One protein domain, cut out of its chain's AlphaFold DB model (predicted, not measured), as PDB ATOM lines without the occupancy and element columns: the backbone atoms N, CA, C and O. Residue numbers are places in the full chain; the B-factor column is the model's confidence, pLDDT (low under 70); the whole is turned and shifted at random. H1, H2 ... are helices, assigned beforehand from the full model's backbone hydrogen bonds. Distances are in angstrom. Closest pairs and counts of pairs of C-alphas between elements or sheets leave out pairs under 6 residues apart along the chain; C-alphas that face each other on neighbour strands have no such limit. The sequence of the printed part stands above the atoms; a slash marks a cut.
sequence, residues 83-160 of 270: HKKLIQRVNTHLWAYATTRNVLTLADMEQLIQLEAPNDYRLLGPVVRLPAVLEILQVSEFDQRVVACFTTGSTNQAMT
ATOM      1  N   HIS A  83     152.424 126.575 140.356       94.69
ATOM      2  CA  HIS A  83     152.471 125.372 139.524       94.69
ATOM      3  C   HIS A  83     151.548 125.474 138.300       94.69
ATOM      4  O   HIS A  83     151.930 125.125 137.184       94.69
ATOM      5  N   LYS A  84     150.362 126.071 138.462       92.69
ATOM      6  CA  LYS A  84     149.449 126.401 137.359       92.69
ATOM      7  C   LYS A  84     150.119 127.289 136.317       92.69
ATOM      8  O   LYS A  84     149.999 127.022 135.123       92.69
ATOM      9  N   LYS A  85     150.822 128.342 136.752       91.69
ATOM     10  CA  LYS A  85     151.553 129.242 135.846       91.69
ATOM     11  C   LYS A  85     152.664 128.501 135.105       91.69
ATOM     12  O   LYS A  85     152.838 128.738 133.912       91.69
ATOM     13  N   LEU A  86     153.373 127.593 135.778       92.44
ATOM     14  CA  LEU A  86     154.380 126.735 135.153       92.44
ATOM     15  C   LEU A  86     153.762 125.857 134.052       92.44
ATOM     16  O   LEU A  86     154.228 125.902 132.915       92.44
ATOM     17  N   ILE A  87     152.680 125.131 134.358       91.69
ATOM     18  CA  ILE A  87     151.948 124.306 133.380       91.69
ATOM     19  C   ILE A  87     151.499 125.158 132.187       91.69
ATOM     20  O   ILE A  87     151.728 124.793 131.036       91.69
ATOM     21  N   GLN A  88     150.884 126.316 132.442       89.12
ATOM     22  CA  GLN A  88     150.404 127.215 131.390       89.12
ATOM     23  C   GLN A  88     151.539 127.721 130.499       89.12
ATOM     24  O   GLN A  88     151.397 127.746 129.273       89.12
ATOM     25  N   ARG A  89     152.673 128.102 131.097       89.31
ATOM     26  CA  ARG A  89     153.859 128.539 130.360       89.31
ATOM     27  C   ARG A  89     154.386 127.420 129.468       89.31
ATOM     28  O   ARG A  89     154.572 127.655 128.277       89.31
ATOM     29  N   VAL A  90     154.583 126.221 130.012       91.56
ATOM     30  CA  VAL A  90     155.087 125.065 129.256       91.56
ATOM     31  C   VAL A  90     154.137 124.688 128.124       91.56
ATOM     32  O   VAL A  90     154.570 124.574 126.981       91.56
ATOM     33  N   ASN A  91     152.833 124.600 128.397       88.06
ATOM     34  CA  ASN A  91     151.830 124.313 127.372       88.06
ATOM     35  C   ASN A  91     151.872 125.346 126.238       88.06
ATOM     36  O   ASN A  91     151.817 124.975 125.068       88.06
ATOM     37  N   THR A  92     152.011 126.634 126.564       85.56
ATOM     38  CA  THR A  92     152.100 127.702 125.556       85.56
ATOM     39  C   THR A  92     153.319 127.521 124.650       85.56
ATOM     40  O   THR A  92     153.192 127.645 123.433       85.56
ATOM     41  N   HIS A  93     154.481 127.177 125.213       85.69
ATOM     42  CA  HIS A  93     155.702 126.950 124.432       85.69
ATOM     43  C   HIS A  93     155.613 125.686 123.578       85.69
ATOM     44  O   HIS A  93     155.993 125.726 122.411       85.69
ATOM     45  N   LEU A  94     155.047 124.596 124.105       83.44
ATOM     46  CA  LEU A  94     154.803 123.376 123.331       83.44
ATOM     47  C   LEU A  94     153.900 123.647 122.121       83.44
ATOM     48  O   LEU A  94     154.215 123.217 121.014       83.44
ATOM     49  N   TRP A  95     152.818 124.409 122.303       83.94
ATOM     50  CA  TRP A  95     151.932 124.796 121.204       83.94
ATOM     51  C   TRP A  95     152.609 125.727 120.197       83.94
ATOM     52  O   TRP A  95     152.441 125.539 118.994       83.94
ATOM     53  N   ALA A  96     153.393 126.704 120.654       78.94
ATOM     54  CA  ALA A  96     154.159 127.580 119.767       78.94
ATOM     55  C   ALA A  96     155.220 126.806 118.964       78.94
ATOM     56  O   ALA A  96     155.441 127.069 117.781       78.94
ATOM     57  N   TYR A  97     155.859 125.814 119.583       79.50
ATOM     58  CA  TYR A  97     156.788 124.919 118.901       79.50
ATOM     59  C   TYR A  97     156.062 124.053 117.864       79.50
ATOM     60  O   TYR A  97     156.494 123.970 116.716       79.50
ATOM     61  N   ALA A  98     154.907 123.493 118.231       76.69
ATOM     62  CA  ALA A  98     154.087 122.672 117.346       76.69
ATOM     63  C   ALA A  98     153.568 123.423 116.109       76.69
ATOM     64  O   ALA A  98     153.427 122.825 115.048       76.69
ATOM     65  N   THR A  99     153.294 124.727 116.215       76.12
ATOM     66  CA  THR A  99     152.809 125.534 115.081       76.12
ATOM     67  C   THR A  99     153.917 126.027 114.154       76.12
ATOM     68  O   THR A  99     153.626 126.429 113.029       76.12
ATOM     69  N   THR A 100     155.174 126.017 114.604       73.19
ATOM     70  CA  THR A 100     156.319 126.566 113.856       73.19
ATOM     71  C   THR A 100     157.227 125.498 113.252       73.19
ATOM     72  O   THR A 100     158.087 125.823 112.431       73.19
ATOM     73  N   ARG A 101     157.060 124.226 113.627       66.94
ATOM     74  CA  ARG A 101     157.888 123.109 113.160       66.94
ATOM     75  C   ARG A 101     157.071 122.116 112.338       66.94
ATOM     76  O   ARG A 101     155.959 121.757 112.698       66.94
ATOM     77  N   ASN A 102     157.672 121.638 111.248       62.09
ATOM     78  CA  ASN A 102     157.049 120.668 110.338       62.09
ATOM     79  C   ASN A 102     157.227 119.210 110.791       62.09
ATOM     80  O   ASN A 102     156.485 118.333 110.357       62.09
ATOM     81  N   VAL A 103     158.229 118.951 111.631       67.81
ATOM     82  CA  VAL A 103     158.510 117.647 112.238       67.81
ATOM     83  C   VAL A 103     158.520 117.863 113.741       67.81
ATOM     84  O   VAL A 103     159.158 118.798 114.221       67.81
ATOM     85  N   LEU A 104     157.774 117.030 114.461       75.94
ATOM     86  CA  LEU A 104     157.651 117.089 115.912       75.94
ATOM     87  C   LEU A 104     158.070 115.743 116.482       75.94
ATOM     88  O   LEU A 104     157.559 114.705 116.062       75.94
ATOM     89  N   THR A 105     158.985 115.770 117.445       82.75
ATOM     90  CA  THR A 105     159.414 114.577 118.173       82.75
ATOM     91  C   THR A 105     159.233 114.788 119.670       82.75
ATOM     92  O   THR A 105     159.333 115.910 120.171       82.75
ATOM     93  N   LEU A 106     158.979 113.700 120.399       87.19
ATOM     94  CA  LEU A 106     158.883 113.739 121.860       87.19
ATOM     95  C   LEU A 106     160.192 114.210 122.505       87.19
ATOM     96  O   LEU A 106     160.144 114.932 123.496       87.19
ATOM     97  N   ALA A 107     161.339 113.853 121.920       87.75
ATOM     98  CA  ALA A 107     162.651 114.270 122.402       87.75
ATOM     99  C   ALA A 107     162.845 115.789 122.297       87.75
ATOM    100  O   ALA A 107     163.270 116.419 123.263       87.75
ATOM    101  N   ASP A 108     162.469 116.399 121.170       85.56
ATOM    102  CA  ASP A 108     162.563 117.854 121.017       85.56
ATOM    103  C   ASP A 108     161.600 118.589 121.962       85.56
ATOM    104  O   ASP A 108     161.949 119.619 122.541       85.56
ATOM    105  N   MET A 109     160.389 118.049 122.156       88.06
ATOM    106  CA  MET A 109     159.420 118.598 123.109       88.06
ATOM    107  C   MET A 109     159.937 118.499 124.549       88.06
ATOM    108  O   MET A 109     159.806 119.457 125.308       88.06
ATOM    109  N   GLU A 110     160.561 117.382 124.927       91.81
ATOM    110  CA  GLU A 110     161.183 117.208 126.241       91.81
ATOM    111  C   GLU A 110     162.332 118.199 126.465       91.81
ATOM    112  O   GLU A 110     162.378 118.861 127.503       91.81
ATOM    113  N   GLN A 111     163.216 118.368 125.478       91.25
ATOM    114  CA  GLN A 111     164.299 119.355 125.538       91.25
ATOM    115  C   GLN A 111     163.761 120.782 125.680       91.25
ATOM    116  O   GLN A 111     164.273 121.557 126.487       91.25
ATOM    117  N   LEU A 112     162.698 121.131 124.949       91.62
ATOM    118  CA  LEU A 112     162.056 122.438 125.070       91.62
ATOM    119  C   LEU A 112     161.512 122.674 126.485       91.62
ATOM    120  O   LEU A 112     161.722 123.743 127.055       91.62
ATOM    121  N   ILE A 113     160.852 121.675 127.075       93.12
ATOM    122  CA  ILE A 113     160.338 121.761 128.447       93.12
ATOM    123  C   ILE A 113     161.487 121.984 129.442       93.12
ATOM    124  O   ILE A 113     161.374 122.826 130.337       93.12
ATOM    125  N   GLN A 114     162.600 121.262 129.278       92.94
ATOM    126  CA  GLN A 114     163.788 121.415 130.124       92.94
ATOM    127  C   GLN A 114     164.411 122.812 130.003       92.94
ATOM    128  O   GLN A 114     164.840 123.373 131.007       92.94
ATOM    129  N   LEU A 115     164.432 123.396 128.803       92.19
ATOM    130  CA  LEU A 115     164.932 124.756 128.581       92.19
ATOM    131  C   LEU A 115     164.018 125.824 129.192       92.19
ATOM    132  O   LEU A 115     164.506 126.798 129.763       92.19
ATOM    133  N   GLU A 116     162.700 125.642 129.107       89.44
ATOM    134  CA  GLU A 116     161.730 126.602 129.643       89.44
ATOM    135  C   GLU A 116     161.666 126.618 131.173       89.44
ATOM    136  O   GLU A 116     161.413 127.666 131.779       89.44
ATOM    137  N   ALA A 117     161.886 125.464 131.804       89.88
ATOM    138  CA  ALA A 117     161.760 125.290 133.245       89.88
ATOM    139  C   ALA A 117     162.893 124.425 133.825       89.88
ATOM    140  O   ALA A 117     162.617 123.375 134.400       89.88
ATOM    141  N   PRO A 118     164.166 124.850 133.749       88.81
ATOM    142  CA  PRO A 118     165.323 123.999 134.056       88.81
ATOM    143  C   PRO A 118     165.332 123.435 135.480       88.81
ATOM    144  O   PRO A 118     165.802 122.320 135.699       88.81
ATOM    145  N   ASN A 119     164.768 124.168 136.442       89.06
ATOM    146  CA  ASN A 119     164.719 123.747 137.842       89.06
ATOM    147  C   ASN A 119     163.426 123.004 138.207       89.06
ATOM    148  O   ASN A 119     163.415 122.235 139.166       89.06
ATOM    149  N   ASP A 120     162.356 123.207 137.437       89.62
ATOM    150  CA  ASP A 120     160.998 122.818 137.829       89.62
ATOM    151  C   ASP A 120     160.339 121.831 136.857       89.62
ATOM    152  O   ASP A 120     159.295 121.274 137.185       89.62
ATOM    153  N   TYR A 121     160.931 121.548 135.688       88.62
ATOM    154  CA  TYR A 121     160.326 120.665 134.681       88.62
ATOM    155  C   TYR A 121     159.999 119.278 135.233       88.62
ATOM    156  O   TYR A 121     158.989 118.681 134.871       88.62
ATOM    157  N   ARG A 122     160.827 118.782 136.161       89.56
ATOM    158  CA  ARG A 122     160.615 117.493 136.824       89.56
ATOM    159  C   ARG A 122     159.290 117.462 137.569       89.56
ATOM    160  O   ARG A 122     158.666 116.412 137.631       89.56
ATOM    161  N   LEU A 123     158.825 118.596 138.088       92.69
ATOM    162  CA  LEU A 123     157.561 118.676 138.812       92.69
ATOM    163  C   LEU A 123     156.357 118.406 137.918       92.69
ATOM    164  O   LEU A 123     155.304 118.127 138.463       92.69
ATOM    165  N   LEU A 124     156.472 118.475 136.588       92.25
ATOM    166  CA  LEU A 124     155.361 118.253 135.653       92.25
ATOM    167  C   LEU A 124     155.052 116.764 135.426       92.25
ATOM    168  O   LEU A 124     153.970 116.428 134.941       92.25
ATOM    169  N   GLY A 125     155.989 115.884 135.784       91.06
ATOM    170  CA  GLY A 125     155.989 114.490 135.356       91.06
ATOM    171  C   GLY A 125     156.602 114.312 133.957       91.06
ATOM    172  O   GLY A 125     157.125 115.264 133.373       91.06
ATOM    173  N   PRO A 126     156.583 113.085 133.415       91.56
ATOM    174  CA  PRO A 126     157.213 112.769 132.133       91.56
ATOM    175  C   PRO A 126     156.455 113.390 130.950       91.56
ATOM    176  O   PRO A 126     155.223 113.452 130.952       91.56
ATOM    177  N   VAL A 127     157.187 113.773 129.894       91.62
ATOM    178  CA  VAL A 127     156.636 114.440 128.693       91.62
ATOM    179  C   VAL A 127     155.467 113.665 128.069       91.62
ATOM    180  O   VAL A 127     154.458 114.248 127.681       91.62
ATOM    181  N   VAL A 128     155.552 112.333 128.074       88.00
ATOM    182  CA  VAL A 128     154.546 111.401 127.531       88.00
ATOM    183  C   VAL A 128     153.217 111.385 128.294       88.00
ATOM    184  O   VAL A 128     152.249 110.793 127.825       88.00
ATOM    185  N   ARG A 129     153.150 112.001 129.479       91.00
ATOM    186  CA  ARG A 129     151.923 112.106 130.284       91.00
ATOM    187  C   ARG A 129     151.332 113.514 130.278       91.00
ATOM    188  O   ARG A 129     150.274 113.717 130.866       91.00
ATOM    189  N   LEU A 130     151.976 114.477 129.617       91.31
ATOM    190  CA  LEU A 130     151.477 115.848 129.558       91.31
ATOM    191  C   LEU A 130     150.272 115.946 128.608       91.31
ATOM    192  O   LEU A 130     150.401 115.592 127.434       91.31
ATOM    193  N   PRO A 131     149.128 116.504 129.050       88.62
ATOM    194  CA  PRO A 131     147.938 116.625 128.208       88.62
ATOM    195  C   PRO A 131     148.183 117.379 126.896       88.62
ATOM    196  O   PRO A 131     147.712 116.955 125.849       88.62
ATOM    197  N   ALA A 132     148.979 118.455 126.928       83.12
ATOM    198  CA  ALA A 132     149.306 119.216 125.723       83.12
ATOM    199  C   ALA A 132     150.092 118.382 124.697       83.12
ATOM    200  O   ALA A 132     149.880 118.534 123.501       83.12
ATOM    201  N   VAL A 133     150.971 117.482 125.149       85.25
ATOM    202  CA  VAL A 133     151.749 116.600 124.265       85.25
ATOM    203  C   VAL A 133     150.836 115.567 123.608       85.25
ATOM    204  O   VAL A 133     150.900 115.387 122.394       85.25
ATOM    205  N   LEU A 134     149.956 114.941 124.395       80.44
ATOM    206  CA  LEU A 134     148.936 114.010 123.903       80.44
ATOM    207  C   LEU A 134     148.025 114.678 122.861       80.44
ATOM    208  O   LEU A 134     147.769 114.111 121.802       80.44
ATOM    209  N   GLU A 135     147.592 115.914 123.124       80.38
ATOM    210  CA  GLU A 135     146.727 116.683 122.225       80.38
ATOM    211  C   GLU A 135     147.440 117.092 120.927       80.38
ATOM    212  O   GLU A 135     146.900 116.884 119.839       80.38
ATOM    213  N   ILE A 136     148.665 117.624 121.019       78.50
ATOM    214  CA  ILE A 136     149.474 118.020 119.855       78.50
ATOM    215  C   ILE A 136     149.725 116.819 118.937       78.50
ATOM    216  O   ILE A 136     149.592 116.935 117.717       78.50
ATOM    217  N   LEU A 137     150.053 115.664 119.523       79.19
ATOM    218  CA  LEU A 137     150.329 114.427 118.792       79.19
ATOM    219  C   LEU A 137     149.063 113.619 118.463       79.19
ATOM    220  O   LEU A 137     149.159 112.605 117.779       79.19
ATOM    221  N   GLN A 138     147.886 114.088 118.889       78.19
ATOM    222  CA  GLN A 138     146.574 113.478 118.638       78.19
ATOM    223  C   GLN A 138     146.484 112.009 119.078       78.19
ATOM    224  O   GLN A 138     145.852 111.186 118.413       78.19
ATOM    225  N   VAL A 139     147.088 111.687 120.220       75.00
ATOM    226  CA  VAL A 139     147.060 110.350 120.823       75.00
ATOM    227  C   VAL A 139     146.370 110.396 122.180       75.00
ATOM    228  O   VAL A 139     146.539 111.340 122.946       75.00
ATOM    229  N   SER A 140     145.590 109.363 122.502       76.62
ATOM    230  CA  SER A 140     144.997 109.219 123.837       76.62
ATOM    231  C   SER A 140     146.004 108.681 124.854       76.62
ATOM    232  O   SER A 140     145.977 109.073 126.017       76.62
ATOM    233  N   GLU A 141     146.898 107.791 124.419       77.88
ATOM    234  CA  GLU A 141     147.974 107.226 125.229       77.88
ATOM    235  C   GLU A 141     149.127 106.756 124.325       77.88
ATOM    236  O   GLU A 141     148.905 106.378 123.173       77.88
ATOM    237  N   PHE A 142     150.359 106.776 124.840       79.44
ATOM    238  CA  PHE A 142     151.527 106.212 124.161       79.44
ATOM    239  C   PHE A 142     151.719 104.729 124.489       79.44
ATOM    240  O   PHE A 142     151.398 104.269 125.583       79.44
ATOM    241  N   ASP A 143     152.343 103.996 123.564       78.00
ATOM    242  CA  ASP A 143     152.825 102.635 123.813       78.00
ATOM    243  C   ASP A 143     153.749 102.600 125.045       78.00
ATOM    244  O   ASP A 143     154.592 103.484 125.241       78.00
ATOM    245  N   GLN A 144     153.617 101.557 125.871       75.56
ATOM    246  CA  GLN A 144     154.365 101.419 127.125       75.56
ATOM    247  C   GLN A 144     155.885 101.498 126.938       75.56
ATOM    248  O   GLN A 144     156.584 101.973 127.830       75.56
ATOM    249  N   ARG A 145     156.413 101.085 125.781       75.31
ATOM    250  CA  ARG A 145     157.850 101.171 125.478       75.31
ATOM    251  C   ARG A 145     158.305 102.614 125.305       75.31
ATOM    252  O   ARG A 145     159.378 102.967 125.786       75.31
ATOM    253  N   VAL A 146     157.485 103.449 124.667       79.44
ATOM    254  CA  VAL A 146     157.744 104.891 124.545       79.44
ATOM    255  C   VAL A 146     157.680 105.525 125.930       79.44
ATOM    256  O   VAL A 146     158.610 106.219 126.327       79.44
ATOM    257  N   VAL A 147     156.647 105.205 126.715       82.81
ATOM    258  CA  VAL A 147     156.526 105.686 128.102       82.81
ATOM    259  C   VAL A 147     157.761 105.318 128.927       82.81
ATOM    260  O   VAL A 147     158.319 106.186 129.593       82.81
ATOM    261  N   ALA A 148     158.231 104.070 128.853       82.31
ATOM    262  CA  ALA A 148     159.436 103.619 129.548       82.31
ATOM    263  C   ALA A 148     160.674 104.430 129.131       82.31
ATOM    264  O   ALA A 148     161.451 104.859 129.984       82.31
ATOM    265  N   CYS A 149     160.829 104.716 127.833       82.94
ATOM    266  CA  CYS A 149     161.970 105.489 127.344       82.94
ATOM    267  C   CYS A 149     162.048 106.891 127.958       82.94
ATOM    268  O   CYS A 149     163.129 107.314 128.363       82.94
ATOM    269  N   PHE A 150     160.900 107.546 128.121       86.06
ATOM    270  CA  PHE A 150     160.781 108.905 128.656       86.06
ATOM    271  C   PHE A 150     160.505 108.971 130.173       86.06
ATOM    272  O   PHE A 150     160.145 110.024 130.695       86.06
ATOM    273  N   THR A 151     160.639 107.859 130.904       86.00
ATOM    274  CA  THR A 151     160.447 107.820 132.371       86.00
ATOM    275  C   THR A 151     161.652 107.258 133.105       86.00
ATOM    276  O   THR A 151     162.109 107.858 134.075       86.00
ATOM    277  N   THR A 152     162.205 106.137 132.639       76.62
ATOM    278  CA  THR A 152     163.299 105.438 133.329       76.62
ATOM    279  C   THR A 152     164.682 105.804 132.792       76.62
ATOM    280  O   THR A 152     165.655 105.129 133.120       76.62
ATOM    281  N   GLY A 153     164.786 106.835 131.944       66.19
ATOM    282  CA  GLY A 153     166.048 107.233 131.314       66.19
ATOM    283  C   GLY A 153     166.627 106.132 130.423       66.19
ATOM    284  O   GLY A 153     167.814 105.820 130.512       66.19
ATOM    285  N   SER A 154     165.782 105.495 129.604       65.00
ATOM    286  CA  SER A 154     166.247 104.457 128.678       65.00
ATOM    287  C   SER A 154     167.171 105.051 127.615       65.00
ATOM    288  O   SER A 154     166.938 106.147 127.115       65.00
ATOM    289  N   THR A 155     168.193 104.301 127.214       60.62
ATOM    290  CA  THR A 155     169.177 104.710 126.198       60.62
ATOM    291  C   THR A 155     168.748 104.381 124.766       60.62
ATOM    292  O   THR A 155     169.571 104.423 123.849       60.62
ATOM    293  N   ASN A 156     167.477 104.027 124.542       68.69
ATOM    294  CA  ASN A 156     167.008 103.627 123.220       68.69
ATOM    295  C   ASN A 156     166.808 104.830 122.289       68.69
ATOM    296  O   ASN A 156     165.702 105.352 122.143       68.69
ATOM    297  N   GLN A 157     167.889 105.192 121.599       70.25
ATOM    298  CA  GLN A 157     167.944 106.303 120.651       70.25
ATOM    299  C   GLN A 157     166.874 106.236 119.554       70.25
ATOM    300  O   GLN A 157     166.437 107.282 119.095       70.25
ATOM    301  N   ALA A 158     166.402 105.045 119.160       68.25
ATOM    302  CA  ALA A 158     165.368 104.912 118.130       68.25
ATOM    303  C   ALA A 158     163.983 105.394 118.604       68.25
ATOM    304  O   ALA A 158     163.197 105.898 117.807       68.25
ATOM    305  N   MET A 159     163.681 105.268 119.900       71.75
ATOM    306  CA  MET A 159     162.421 105.743 120.496       71.75
ATOM    307  C   MET A 159     162.508 107.197 120.969       71.75
ATOM    308  O   MET A 159     161.483 107.841 121.187       71.75
ATOM    309  N   THR A 160     163.726 107.718 121.116       77.19
ATOM    310  CA  THR A 160     164.012 109.086 121.561       77.19
ATOM    311  C   THR A 160     164.651 109.925 120.452       77.19
ATOM    312  O   THR A 160     165.428 110.830 120.749       77.19
TER     313      THR A 160
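This is residues 83 to 160 of the 270 residues of an uncharacterized protein of Schistosoma rodhaini (UniProt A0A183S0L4). One long helix, H1, makes one side of the domain; two shorter helices pack on it, H4 side by side with it and H2 slanting across it, while the short turn H3 sits near the end where H1 begins. On the far side from H1, H5 and the stretch after it, residues 150 to 160, make a looser part in which H5 touches no helix. The printed part has 78 residues with five named helices in the order H1, H2, H3, H4, H5 and no named strand, an all helix class. The whole is compact, with a radius of gyration of the C-alphas of 11.9 A, and rounded, with spans of 31 by 28 by 21 A.

H1, residues 83 to 100, is the longest helix. With residues 90 to 94 alone it touches H2, residues 106 to 116; the closest C-alphas are those of Val 90 and Ile 113, 6.3 A apart. The two run opposite ways at a steep tilt of 52 degrees. H3, residues 121 to 124, is close to H1 but not clearly touching, with the C-alphas of Ile 87 and Leu 124 closest at 7.3 A. H3 is also close to H2 but not clearly touching, with the C-alphas of Gln 114 and Tyr 121 closest at 5.8 A. H4, residues 131 to 136, touches H1, and H1 touches H4 with residues 91 to 98 alone; the closest C-alphas are those of Asn 91 and Ala 132, 5.9 A apart. H1 and H4 run the same way at a shallow tilt of 9 degrees. H2 and H4 are only just apart, with their closest C-alphas at 8.0 A, and H3 and H4 are apart. H5, residues 144 to 149, is apart from H1, H2, H3 and H4. In H1, H2, H4 and H5 every O i to N i+4 pair is within hydrogen-bond range; H3 is too short for such a pair, and its 1 pair of O i and N i+3 is within range.

H1 begins at C-alpha 83, at (152.471, 125.372, 139.524), and measures 26.0 A from first to last C-alpha. H2 measures 15.3 A and begins at C-alpha 106, at (158.883, 113.739, 121.860). H3 has 4 residues, and H4 and H5 have 6 each. H5 ends at C-alpha 149, at (161.970, 105.489, 127.344).

The two C-alphas farthest apart are those of Lys 85 and Ala 158, at 33.1 A. The printed part has no cut. The links from H1 to H2 and from H2 to H3 are tight, those from H3 to H4 and from H4 to H5 are short, and no link is long. The mean pLDDT of the printed part is 83.0; residues 101 to 103, 153 to 156 and 158 are under 70.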